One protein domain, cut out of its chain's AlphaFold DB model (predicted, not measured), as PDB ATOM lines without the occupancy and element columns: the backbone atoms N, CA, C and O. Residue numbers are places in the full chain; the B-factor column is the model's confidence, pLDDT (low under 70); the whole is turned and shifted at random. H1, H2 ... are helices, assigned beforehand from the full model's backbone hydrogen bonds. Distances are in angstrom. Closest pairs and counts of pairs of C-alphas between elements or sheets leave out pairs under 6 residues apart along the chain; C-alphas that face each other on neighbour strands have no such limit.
ATOM      1  N   ALA A   4       9.031  21.261 -22.297       90.75
ATOM      2  CA  ALA A   4       9.727  22.081 -21.306       90.75
ATOM      3  C   ALA A   4       8.753  22.785 -20.346       90.75
ATOM      4  O   ALA A   4       8.927  22.715 -19.136       90.75
ATOM      5  N   SER A   5       7.685  23.402 -20.865       90.62
ATOM      6  CA  SER A   5       6.664  24.061 -20.040       90.62
ATOM      7  C   SER A   5       5.909  23.080 -19.144       90.62
ATOM      8  O   SER A   5       5.633  23.415 -17.999       90.62
ATOM      9  N   GLY A   6       5.626  21.866 -19.634       92.88
ATOM     10  CA  GLY A   6       5.017  20.809 -18.823       92.88
ATOM     11  C   GLY A   6       5.925  20.390 -17.668       92.88
ATOM     12  O   GLY A   6       5.487  20.371 -16.523       92.88
ATOM     13  N   PHE A   7       7.213  20.165 -17.948       95.25
ATOM     14  CA  PHE A   7       8.200  19.869 -16.911       95.25
ATOM     15  C   PHE A   7       8.296  20.988 -15.866       95.25
ATOM     16  O   PHE A   7       8.271  20.708 -14.674       95.25
ATOM     17  N   THR A   8       8.356  22.257 -16.287       95.06
ATOM     18  CA  THR A   8       8.414  23.397 -15.358       95.06
ATOM     19  C   THR A   8       7.181  23.480 -14.457       95.06
ATOM     20  O   THR A   8       7.316  23.789 -13.275       95.06
ATOM     21  N   ILE A   9       5.990  23.196 -14.994       95.88
ATOM     22  CA  ILE A   9       4.737  23.200 -14.227       95.88
ATOM     23  C   ILE A   9       4.767  22.116 -13.145       95.88
ATOM     24  O   ILE A   9       4.569  22.427 -11.972       95.88
ATOM     25  N   GLU A  10       5.059  20.872 -13.526       96.69
ATOM     26  CA  GLU A  10       5.096  19.738 -12.595       96.69
ATOM     27  C   GLU A  10       6.212  19.895 -11.558       96.69
ATOM     28  O   GLU A  10       5.999  19.673 -10.367       96.69
ATOM     29  N   PHE A  11       7.394  20.350 -11.985       97.62
ATOM     30  CA  PHE A  11       8.516  20.603 -11.086       97.62
ATOM     31  C   PHE A  11       8.184  21.690 -10.060       97.62
ATOM     32  O   PHE A  11       8.463  21.519  -8.875       97.62
ATOM     33  N   GLY A  12       7.553  22.788 -10.490       97.25
ATOM     34  CA  GLY A  12       7.108  23.851  -9.590       97.25
ATOM     35  C   GLY A  12       6.092  23.345  -8.565       97.25
ATOM     36  O   GLY A  12       6.270  23.555  -7.364       97.25
ATOM     37  N   ALA A  13       5.077  22.612  -9.023       97.75
ATOM     38  CA  ALA A  13       4.045  22.050  -8.160       97.75
ATOM     39  C   ALA A  13       4.619  21.051  -7.142       97.75
ATOM     40  O   ALA A  13       4.289  21.111  -5.952       97.75
ATOM     41  N   ALA A  14       5.511  20.164  -7.594       97.44
ATOM     42  CA  ALA A  14       6.190  19.181  -6.759       97.44
ATOM     43  C   ALA A  14       7.108  19.848  -5.730       97.44
ATOM     44  O   ALA A  14       7.081  19.477  -4.558       97.44
ATOM     45  N   LEU A  15       7.874  20.865  -6.136       97.50
ATOM     46  CA  LEU A  15       8.764  21.600  -5.243       97.50
ATOM     47  C   LEU A  15       7.976  22.305  -4.134       97.50
ATOM     48  O   LEU A  15       8.308  22.147  -2.961       97.50
ATOM     49  N   THR A  16       6.908  23.034  -4.475       96.62
ATOM     50  CA  THR A  16       6.047  23.685  -3.474       96.62
ATOM     51  C   THR A  16       5.417  22.664  -2.529       96.62
ATOM     52  O   THR A  16       5.425  22.869  -1.315       96.62
ATOM     53  N   SER A  17       4.929  21.543  -3.069       96.44
ATOM     54  CA  SER A  17       4.328  20.467  -2.274       96.44
ATOM     55  C   SER A  17       5.328  19.852  -1.298       96.44
ATOM     56  O   SER A  17       5.041  19.745  -0.109       96.44
ATOM     57  N   LEU A  18       6.533  19.530  -1.772       96.50
ATOM     58  CA  LEU A  18       7.587  18.925  -0.963       96.50
ATOM     59  C   LEU A  18       8.088  19.869   0.135       96.50
ATOM     60  O   LEU A  18       8.332  19.434   1.262       96.50
ATOM     61  N   LEU A  19       8.224  21.162  -0.173       97.19
ATOM     62  CA  LEU A  19       8.583  22.172   0.820       97.19
ATOM     63  C   LEU A  19       7.515  22.269   1.910       97.19
ATOM     64  O   LEU A  19       7.849  22.207   3.088       97.19
ATOM     65  N   ALA A  20       6.234  22.339   1.548       96.31
ATOM     66  CA  ALA A  20       5.158  22.373   2.534       96.31
ATOM     67  C   ALA A  20       5.090  21.091   3.379       96.31
ATOM     68  O   ALA A  20       4.906  21.174   4.593       96.31
ATOM     69  N   SER A  21       5.325  19.920   2.774       95.69
ATOM     70  CA  SER A  21       5.429  18.651   3.504       95.69
ATOM     71  C   SER A  21       6.578  18.658   4.512       95.69
ATOM     72  O   SER A  21       6.401  18.190   5.633       95.69
ATOM     73  N   LYS A  22       7.735  19.240   4.165       96.69
ATOM     74  CA  LYS A  22       8.859  19.408   5.104       96.69
ATOM     75  C   LYS A  22       8.502  20.274   6.313       96.69
ATOM     76  O   LYS A  22       9.042  20.039   7.388       96.69
ATOM     77  N   PHE A  23       7.598  21.236   6.147       96.19
ATOM     78  CA  PHE A  23       7.089  22.078   7.233       96.19
ATOM     79  C   PHE A  23       5.815  21.525   7.896       96.19
ATOM     80  O   PHE A  23       5.220  22.218   8.715       96.19
ATOM     81  N   ALA A  24       5.389  20.301   7.559       94.69
ATOM     82  CA  ALA A  24       4.159  19.674   8.051       94.69
ATOM     83  C   ALA A  24       2.885  20.522   7.834       94.69
ATOM     84  O   ALA A  24       1.918  20.417   8.589       94.69
ATOM     85  N   LEU A  25       2.869  21.360   6.792       95.81
ATOM     86  CA  LEU A  25       1.725  22.204   6.465       95.81
ATOM     87  C   LEU A  25       0.726  21.428   5.592       95.81
ATOM     88  O   LEU A  25       1.104  20.967   4.508       95.81
ATOM     89  N   PRO A  26      -0.550  21.308   6.002       93.50
ATOM     90  CA  PRO A  26      -1.580  20.712   5.164       93.50
ATOM     91  C   PRO A  26      -1.942  21.691   4.043       93.50
ATOM     92  O   PRO A  26      -2.664  22.666   4.253       93.50
ATOM     93  N   ILE A  27      -1.422  21.439   2.843       95.38
ATOM     94  CA  ILE A  27      -1.696  22.253   1.656       95.38
ATOM     95  C   ILE A  27      -2.361  21.432   0.550       95.38
ATOM     96  O   ILE A  27      -2.279  20.207   0.515       95.38
ATOM     97  N   SER A  28      -3.009  22.125  -0.384       95.06
ATOM     98  CA  SER A  28      -3.645  21.507  -1.550       95.06
ATOM     99  C   SER A  28      -2.673  21.443  -2.727       95.06
ATOM    100  O   SER A  28      -2.285  22.477  -3.273       95.06
ATOM    101  N   THR A  29      -2.331  20.232  -3.169       94.56
ATOM    102  CA  THR A  29      -1.483  20.013  -4.353       94.56
ATOM    103  C   THR A  29      -2.159  20.482  -5.646       94.56
ATOM    104  O   THR A  29      -1.485  20.965  -6.554       94.56
ATOM    105  N   THR A  30      -3.495  20.457  -5.704       95.38
ATOM    106  CA  THR A  30      -4.287  21.015  -6.812       95.38
ATOM    107  C   THR A  30      -4.055  22.520  -6.970       95.38
ATOM    108  O   THR A  30      -3.902  23.006  -8.092       95.38
ATOM    109  N   HIS A  31      -3.968  23.262  -5.858       94.75
ATOM    110  CA  HIS A  31      -3.630  24.689  -5.887       94.75
ATOM    111  C   HIS A  31      -2.193  24.928  -6.352       94.75
ATOM    112  O   HIS A  31      -1.961  25.851  -7.131       94.75
ATOM    113  N   CYS A  32      -1.243  24.092  -5.923       96.50
ATOM    114  CA  CYS A  32       0.144  24.182  -6.376       96.50
ATOM    115  C   CYS A  32       0.248  23.994  -7.893       96.50
ATOM    116  O   CYS A  32       0.833  24.837  -8.567       96.50
ATOM    117  N   LEU A  33      -0.382  22.948  -8.437       96.50
ATOM    118  CA  LEU A  33      -0.349  22.654  -9.871       96.50
ATOM    119  C   LEU A  33      -0.998  23.766 -10.696       96.50
ATOM    120  O   LEU A  33      -0.385  24.275 -11.632       96.50
ATOM    121  N   ILE A  34      -2.208  24.199 -10.333       95.81
ATOM    122  CA  ILE A  34      -2.910  25.257 -11.074       95.81
ATOM    123  C   ILE A  34      -2.167  26.593 -10.957       95.81
ATOM    124  O   ILE A  34      -2.057  27.313 -11.949       95.81
ATOM    125  N   GLY A  35      -1.579  26.897  -9.797       95.00
ATOM    126  CA  GLY A  35      -0.693  28.047  -9.620       95.00
ATOM    127  C   GLY A  35       0.518  28.002 -10.554       95.00
ATOM    128  O   GLY A  35       0.799  28.988 -11.235       95.00
ATOM    129  N   SER A  36       1.195  26.853 -10.667       95.44
ATOM    130  CA  SER A  36       2.318  26.666 -11.594       95.44
ATOM    131  C   SER A  36       1.899  26.786 -13.067       95.44
ATOM    132  O   SER A  36       2.604  27.433 -13.843       95.44
ATOM    133  N   VAL A  37       0.729  26.255 -13.453       93.69
ATOM    134  CA  VAL A  37       0.149  26.433 -14.801       93.69
ATOM    135  C   VAL A  37      -0.084  27.912 -15.105       93.69
ATOM    136  O   VAL A  37       0.299  28.391 -16.173       93.69
ATOM    137  N   VAL A  38      -0.696  28.650 -14.172       93.69
ATOM    138  CA  VAL A  38      -0.987  30.081 -14.336       93.69
ATOM    139  C   VAL A  38       0.302  30.897 -14.395       93.69
ATOM    140  O   VAL A  38       0.417  31.772 -15.253       93.69
ATOM    141  N   ALA A  39       1.294  30.588 -13.556       92.75
ATOM    142  CA  ALA A  39       2.596  31.247 -13.576       92.75
ATOM    143  C   ALA A  39       3.284  31.067 -14.938       92.75
ATOM    144  O   ALA A  39       3.576  32.051 -15.614       92.75
ATOM    145  N   VAL A  40       3.460  29.824 -15.399       92.25
ATOM    146  CA  VAL A  40       4.085  29.531 -16.702       92.25
ATOM    147  C   VAL A  40       3.273  30.112 -17.863       92.25
ATOM    148  O   VAL A  40       3.846  30.642 -18.815       92.25
ATOM    149  N   GLY A  41       1.940  30.063 -17.787       90.12
ATOM    150  CA  GLY A  41       1.046  30.682 -18.766       90.12
ATOM    151  C   GLY A  41       1.212  32.201 -18.848       90.12
ATOM    152  O   GLY A  41       1.184  32.756 -19.943       90.12
ATOM    153  N   SER A  42       1.468  32.863 -17.717       88.75
ATOM    154  CA  SER A  42       1.616  34.323 -17.644       88.75
ATOM    155  C   SER A  42       2.879  34.809 -18.358       88.75
ATOM    156  O   SER A  42       2.875  35.882 -18.954       88.75
ATOM    157  N   PHE A  43       3.939  33.994 -18.377       87.31
ATOM    158  CA  PHE A  43       5.181  34.291 -19.100       87.31
ATOM    159  C   PHE A  43       5.147  33.903 -20.588       87.31
ATOM    160  O   PHE A  43       6.030  34.309 -21.342       87.31
ATOM    161  N   ARG A  44       4.153  33.127 -21.051       80.31
ATOM    162  CA  ARG A  44       4.113  32.609 -22.436       80.31
ATOM    163  C   ARG A  44       3.574  33.593 -23.477       80.31
ATOM    164  O   ARG A  44       3.616  33.257 -24.658       80.31
ATOM    165  N   GLY A  45       3.155  34.799 -23.084       70.00
ATOM    166  CA  GLY A  45       2.940  35.983 -23.937       70.00
ATOM    167  C   GLY A  45       1.842  35.886 -25.009       70.00
ATOM    168  O   GLY A  45       0.924  36.698 -25.020       70.00
ATOM    169  N   LYS A  46       1.937  34.922 -25.932       62.62
ATOM    170  CA  LYS A  46       1.059  34.747 -27.101       62.62
ATOM    171  C   LYS A  46      -0.040  33.700 -26.915       62.62
ATOM    172  O   LYS A  46      -1.005  33.723 -27.670       62.62
ATOM    173  N   GLU A  47       0.085  32.792 -25.944       66.81
ATOM    174  CA  GLU A  47      -0.990  31.845 -25.619       66.81
ATOM    175  C   GLU A  47      -1.829  32.384 -24.456       66.81
ATOM    176  O   GLU A  47      -1.331  32.448 -23.329       66.81
ATOM    177  N   PRO A  48      -3.085  32.796 -24.697       67.25
ATOM    178  CA  PRO A  48      -3.909  33.375 -23.653       67.25
ATOM    179  C   PRO A  48      -4.299  32.311 -22.624       67.25
ATOM    180  O   PRO A  48      -4.852  31.261 -22.957       67.25
ATOM    181  N   ILE A  49      -4.060  32.617 -21.349       84.25
ATOM    182  CA  ILE A  49      -4.646  31.874 -20.232       84.25
ATOM    183  C   ILE A  49      -6.172  31.922 -20.380       84.25
ATOM    184  O   ILE A  49      -6.759  32.991 -20.568       84.25
ATOM    185  N   GLN A  50      -6.838  30.773 -20.258       90.00
ATOM    186  CA  GLN A  50      -8.300  30.702 -20.272       90.00
ATOM    187  C   GLN A  50      -8.881  31.206 -18.938       90.00
ATOM    188  O   GLN A  50      -9.339  30.434 -18.097       90.00
ATOM    189  N   TRP A  51      -8.895  32.530 -18.756       89.44
ATOM    190  CA  TRP A  51      -9.335  33.210 -17.531       89.44
ATOM    191  C   TRP A  51     -10.749  32.836 -17.083       89.44
ATOM    192  O   TRP A  51     -11.021  32.763 -15.886       89.44
ATOM    193  N   LYS A  52     -11.650  32.541 -18.029       93.56
ATOM    194  CA  LYS A  52     -13.006  32.061 -17.722       93.56
ATOM    195  C   LYS A  52     -12.980  30.734 -16.958       93.56
ATOM    196  O   LYS A  52     -13.732  30.574 -16.003       93.56
ATOM    197  N   ILE A  53     -12.109  29.808 -17.358       93.50
ATOM    198  CA  ILE A  53     -11.962  28.508 -16.697       93.50
ATOM    199  C   ILE A  53     -11.308  28.692 -15.333       93.50
ATOM    200  O   ILE A  53     -11.837  28.193 -14.345       93.50
ATOM    201  N   LEU A  54     -10.224  29.471 -15.258       93.94
ATOM    202  CA  LEU A  54      -9.556  29.754 -13.988       93.94
ATOM    203  C   LEU A  54     -10.522  30.368 -12.966       93.94
ATOM    204  O   LEU A  54     -10.569  29.935 -11.821       93.94
ATOM    205  N   ARG A  55     -11.358  31.322 -13.391       95.00
ATOM    206  CA  ARG A  55     -12.387  31.917 -12.531       95.00
ATOM    207  C   ARG A  55     -13.387  30.876 -12.027       95.00
ATOM    208  O   ARG A  55     -13.715  30.884 -10.847       95.00
ATOM    209  N   ASN A  56     -13.866  29.987 -12.896       96.19
ATOM    210  CA  ASN A  56     -14.799  28.931 -12.497       96.19
ATOM    211  C   ASN A  56     -14.168  27.973 -11.474       96.19
ATOM    212  O   ASN A  56     -14.832  27.580 -10.519       96.19
ATOM    213  N   ILE A  57     -12.884  27.648 -11.643       95.69
ATOM    214  CA  ILE A  57     -12.120  26.841 -10.687       95.69
ATOM    215  C   ILE A  57     -12.049  27.545  -9.324       95.69
ATOM    216  O   ILE A  57     -12.383  26.943  -8.308       95.69
ATOM    217  N   VAL A  58     -11.685  28.831  -9.300       95.31
ATOM    218  CA  VAL A  58     -11.591  29.614  -8.056       95.31
ATOM    219  C   VAL A  58     -12.939  29.691  -7.339       95.31
ATOM    220  O   VAL A  58     -13.010  29.485  -6.130       95.31
ATOM    221  N   ILE A  59     -14.023  29.924  -8.083       96.69
ATOM    222  CA  ILE A  59     -15.384  29.915  -7.532       96.69
ATOM    223  C   ILE A  59     -15.707  28.542  -6.926       96.69
ATOM    224  O   ILE A  59     -16.235  28.475  -5.817       96.69
ATOM    225  N   SER A  60     -15.347  27.449  -7.606       96.12
ATOM    226  CA  SER A  60     -15.544  26.093  -7.086       96.12
ATOM    227  C   SER A  60     -14.814  25.877  -5.762       96.12
ATOM    228  O   SER A  60     -15.397  25.302  -4.848       96.12
ATOM    229  N   TRP A  61     -13.573  26.347  -5.618       95.06
ATOM    230  CA  TRP A  61     -12.828  26.224  -4.361       95.06
ATOM    231  C   TRP A  61     -13.532  26.938  -3.210       95.06
ATOM    232  O   TRP A  61     -13.729  26.351  -2.147       95.06
ATOM    233  N   VAL A  62     -13.992  28.169  -3.444       95.69
ATOM    234  CA  VAL A  62     -14.719  28.939  -2.428       95.69
ATOM    235  C   VAL A  62     -16.025  28.253  -2.045       95.69
ATOM    236  O   VAL A  62     -16.342  28.207  -0.865       95.69
ATOM    237  N   ILE A  63     -16.758  27.685  -3.005       96.44
ATOM    238  CA  ILE A  63     -18.035  26.995  -2.764       96.44
ATOM    239  C   ILE A  63     -17.844  25.644  -2.052       96.44
ATOM    240  O   ILE A  63     -18.686  25.245  -1.247       96.44
ATOM    241  N   THR A  64     -16.740  24.933  -2.292       94.94
ATOM    242  CA  THR A  64     -16.502  23.623  -1.657       94.94
ATOM    243  C   THR A  64     -16.327  23.700  -0.136       94.94
ATOM    244  O   THR A  64     -16.741  22.782   0.571       94.94
ATOM    245  N   ILE A  65     -15.787  24.803   0.393       95.12
ATOM    246  CA  ILE A  65     -15.600  25.022   1.838       95.12
ATOM    247  C   ILE A  65     -16.937  25.081   2.611       95.12
ATOM    248  O   ILE A  65     -17.118  24.278   3.526       95.12
ATOM    249  N   PRO A  66     -17.907  25.960   2.284       95.94
ATOM    250  CA  PRO A  66     -19.174  26.012   3.002       95.94
ATOM    251  C   PRO A  66     -19.993  24.738   2.803       95.94
ATOM    252  O   PRO A  66     -20.589  24.260   3.761       95.94
ATOM    253  N   ILE A  67     -19.995  24.145   1.602       97.06
ATOM    254  CA  ILE A  67     -20.744  22.905   1.351       97.06
ATOM    255  C   ILE A  67     -20.204  21.763   2.215       97.06
ATOM    256  O   ILE A  67     -20.987  21.081   2.873       97.06
ATOM    257  N   SER A  68     -18.882  21.565   2.254       95.81
ATOM    258  CA  SER A  68     -18.276  20.530   3.102       95.81
ATOM    259  C   SER A  68     -18.512  20.791   4.594       95.81
ATOM    260  O   SER A  68     -18.831  19.856   5.328       95.81
ATOM    261  N   GLY A  69     -18.440  22.051   5.034       96.38
ATOM    262  CA  GLY A  69     -18.738  22.440   6.413       96.38
ATOM    263  C   GLY A  69     -20.187  22.152   6.814       96.38
ATOM    264  O   GLY A  69     -20.425  21.532   7.849       96.38
ATOM    265  N   ILE A  70     -21.153  22.536   5.975       97.31
ATOM    266  CA  ILE A  70     -22.584  22.286   6.201       97.31
ATOM    267  C   ILE A  70     -22.876  20.784   6.197       97.31
ATOM    268  O   ILE A  70     -23.557  20.292   7.094       97.31
ATOM    269  N   ALA A  71     -22.338  20.041   5.227       97.19
ATOM    270  CA  ALA A  71     -22.517  18.594   5.154       97.19
ATOM    271  C   ALA A  71     -21.971  17.894   6.410       97.19
ATOM    272  O   ALA A  71     -22.668  17.079   7.010       97.19
ATOM    273  N   SER A  72     -20.761  18.258   6.851       97.06
ATOM    274  CA  SER A  72     -20.157  17.728   8.079       97.06
ATOM    275  C   SER A  72     -20.999  18.051   9.320       97.06
ATOM    276  O   SER A  72     -21.278  17.164  10.131       97.06
ATOM    277  N   ALA A  73     -21.485  19.292   9.439       96.62
ATOM    278  CA  ALA A  73     -22.340  19.712  10.546       96.62
ATOM    279  C   ALA A  73     -23.664  18.928  10.598       96.62
ATOM    280  O   ALA A  73     -24.065  18.478  11.671       96.62
ATOM    281  N   LEU A  74     -24.317  18.718   9.450       96.38
ATOM    282  CA  LEU A  74     -25.558  17.942   9.359       96.38
ATOM    283  C   LEU A  74     -25.343  16.474   9.743       96.38
ATOM    284  O   LEU A  74     -26.128  15.928  10.516       96.38
ATOM    285  N   ILE A  75     -24.268  15.850   9.253       96.56
ATOM    286  CA  ILE A  75     -23.934  14.458   9.588       96.56
ATOM    287  C   ILE A  75     -23.701  14.316  11.097       96.56
ATOM    288  O   ILE A  75     -24.291  13.444  11.733       96.56
ATOM    289  N   MET A  76     -22.898  15.202  11.691       96.00
ATOM    290  CA  MET A  76     -22.640  15.192  13.134       96.00
ATOM    291  C   MET A  76     -23.906  15.431  13.962       96.00
ATOM    292  O   MET A  76     -24.089  14.797  15.001       96.00
ATOM    293  N   PHE A  77     -24.798  16.314  13.508       95.88
ATOM    294  CA  PHE A  77     -26.070  16.572  14.178       95.88
ATOM    295  C   PHE A  77     -26.954  15.319  14.221       95.88
ATOM    296  O   PHE A  77     -27.447  14.956  15.288       95.88
ATOM    297  N   VAL A  78     -27.095  14.613  13.096       95.81
ATOM    298  CA  VAL A  78     -27.877  13.367  13.019       95.81
ATOM    299  C   VAL A  78     -27.272  12.265  13.894       95.81
ATOM    300  O   VAL A  78     -27.998  11.609  14.641       95.81
ATOM    301  N   LEU A  79     -25.946  12.089  13.858       95.31
ATOM    302  CA  LEU A  79     -25.253  11.102  14.696       95.31
ATOM    303  C   LEU A  79     -25.464  11.374  16.190       95.31
ATOM    304  O   LEU A  79     -25.710  10.444  16.953       95.31
ATOM    305  N   LYS A  80     -25.422  12.645  16.605       92.44
ATOM    306  CA  LYS A  80     -25.655  13.035  18.000       92.44
ATOM    307  C   LYS A  80     -27.109  12.852  18.445       92.44
ATOM    308  O   LYS A  80     -27.330  12.665  19.629       92.44
ATOM    309  N   MET A  81     -28.088  12.914  17.541       85.62
ATOM    310  CA  MET A  81     -29.489  12.627  17.888       85.62
ATOM    311  C   MET A  81     -29.784  11.128  18.041       85.62
ATOM    312  O   MET A  81     -30.814  10.773  18.601       85.62
ATOM    313  N   THR A  82     -28.920  10.262  17.503       82.31
ATOM    314  CA  THR A  82     -29.120   8.801  17.500       82.31
ATOM    315  C   THR A  82     -28.408   8.100  18.671       82.31
ATOM    316  O   THR A  82     -28.793   6.986  19.019       82.31
ATOM    317  N   ASN A  83     -27.395   8.736  19.274       63.47
ATOM    318  CA  ASN A  83     -26.770   8.327  20.546       63.47
ATOM    319  C   ASN A  83     -27.501   8.953  21.734       63.47
ATOM    320  O   ASN A  83     -27.644   8.255  22.760       63.47
TER     321      ASN A  83
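What this domain is: This is residues 4 to 83 of the 83 residues of an uncharacterized protein of Ancylostoma ceylanicum (UniProt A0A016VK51). A two-helix hairpin, H1 and H2, has a third, much longer helix, H3, folded back near H2; residues 62 to 83 stick out as a free arm. The 80 printed residues hold three named helices, H1, H2, H3 in chain order, and no named strand: all helix. The whole is only just extended, close to loose, radius of gyration of the C-alphas 17.9 A, flat, spanning 59 by 33 by 14 A.

Where its parts are: Find C-alpha 4 at (9.727, 22.081, -21.306); from there H1 runs to residue 22, 26.6 A. H2 is residues 29 to 43, 21.6 A. H3 is residues 51 to 82, 47.1 A, ending at C-alpha 82, (-29.120, 8.801, 17.500).

How they stand to each other: Look at the helical hairpin: H1 and H2 touch, closest at the C-alphas of Ala 13 and Leu 33, 4.8 A, opposite ways at a steep tilt of 41 degrees. H2 and H3 are near each other, with 7 pairs of C-alphas within 10 A. H1 and H3 are apart. Every O i to N i+4 pair is within hydrogen-bond range in H1 and H2, and 26 of 28 in H3.

The domain as a whole: The C-alphas farthest apart, Lys 46 and Asn 83, are 61.2 A apart. The printed part has no cut, and both links are short. Look for pLDDT under 70 at residues 46 to 48 and 83.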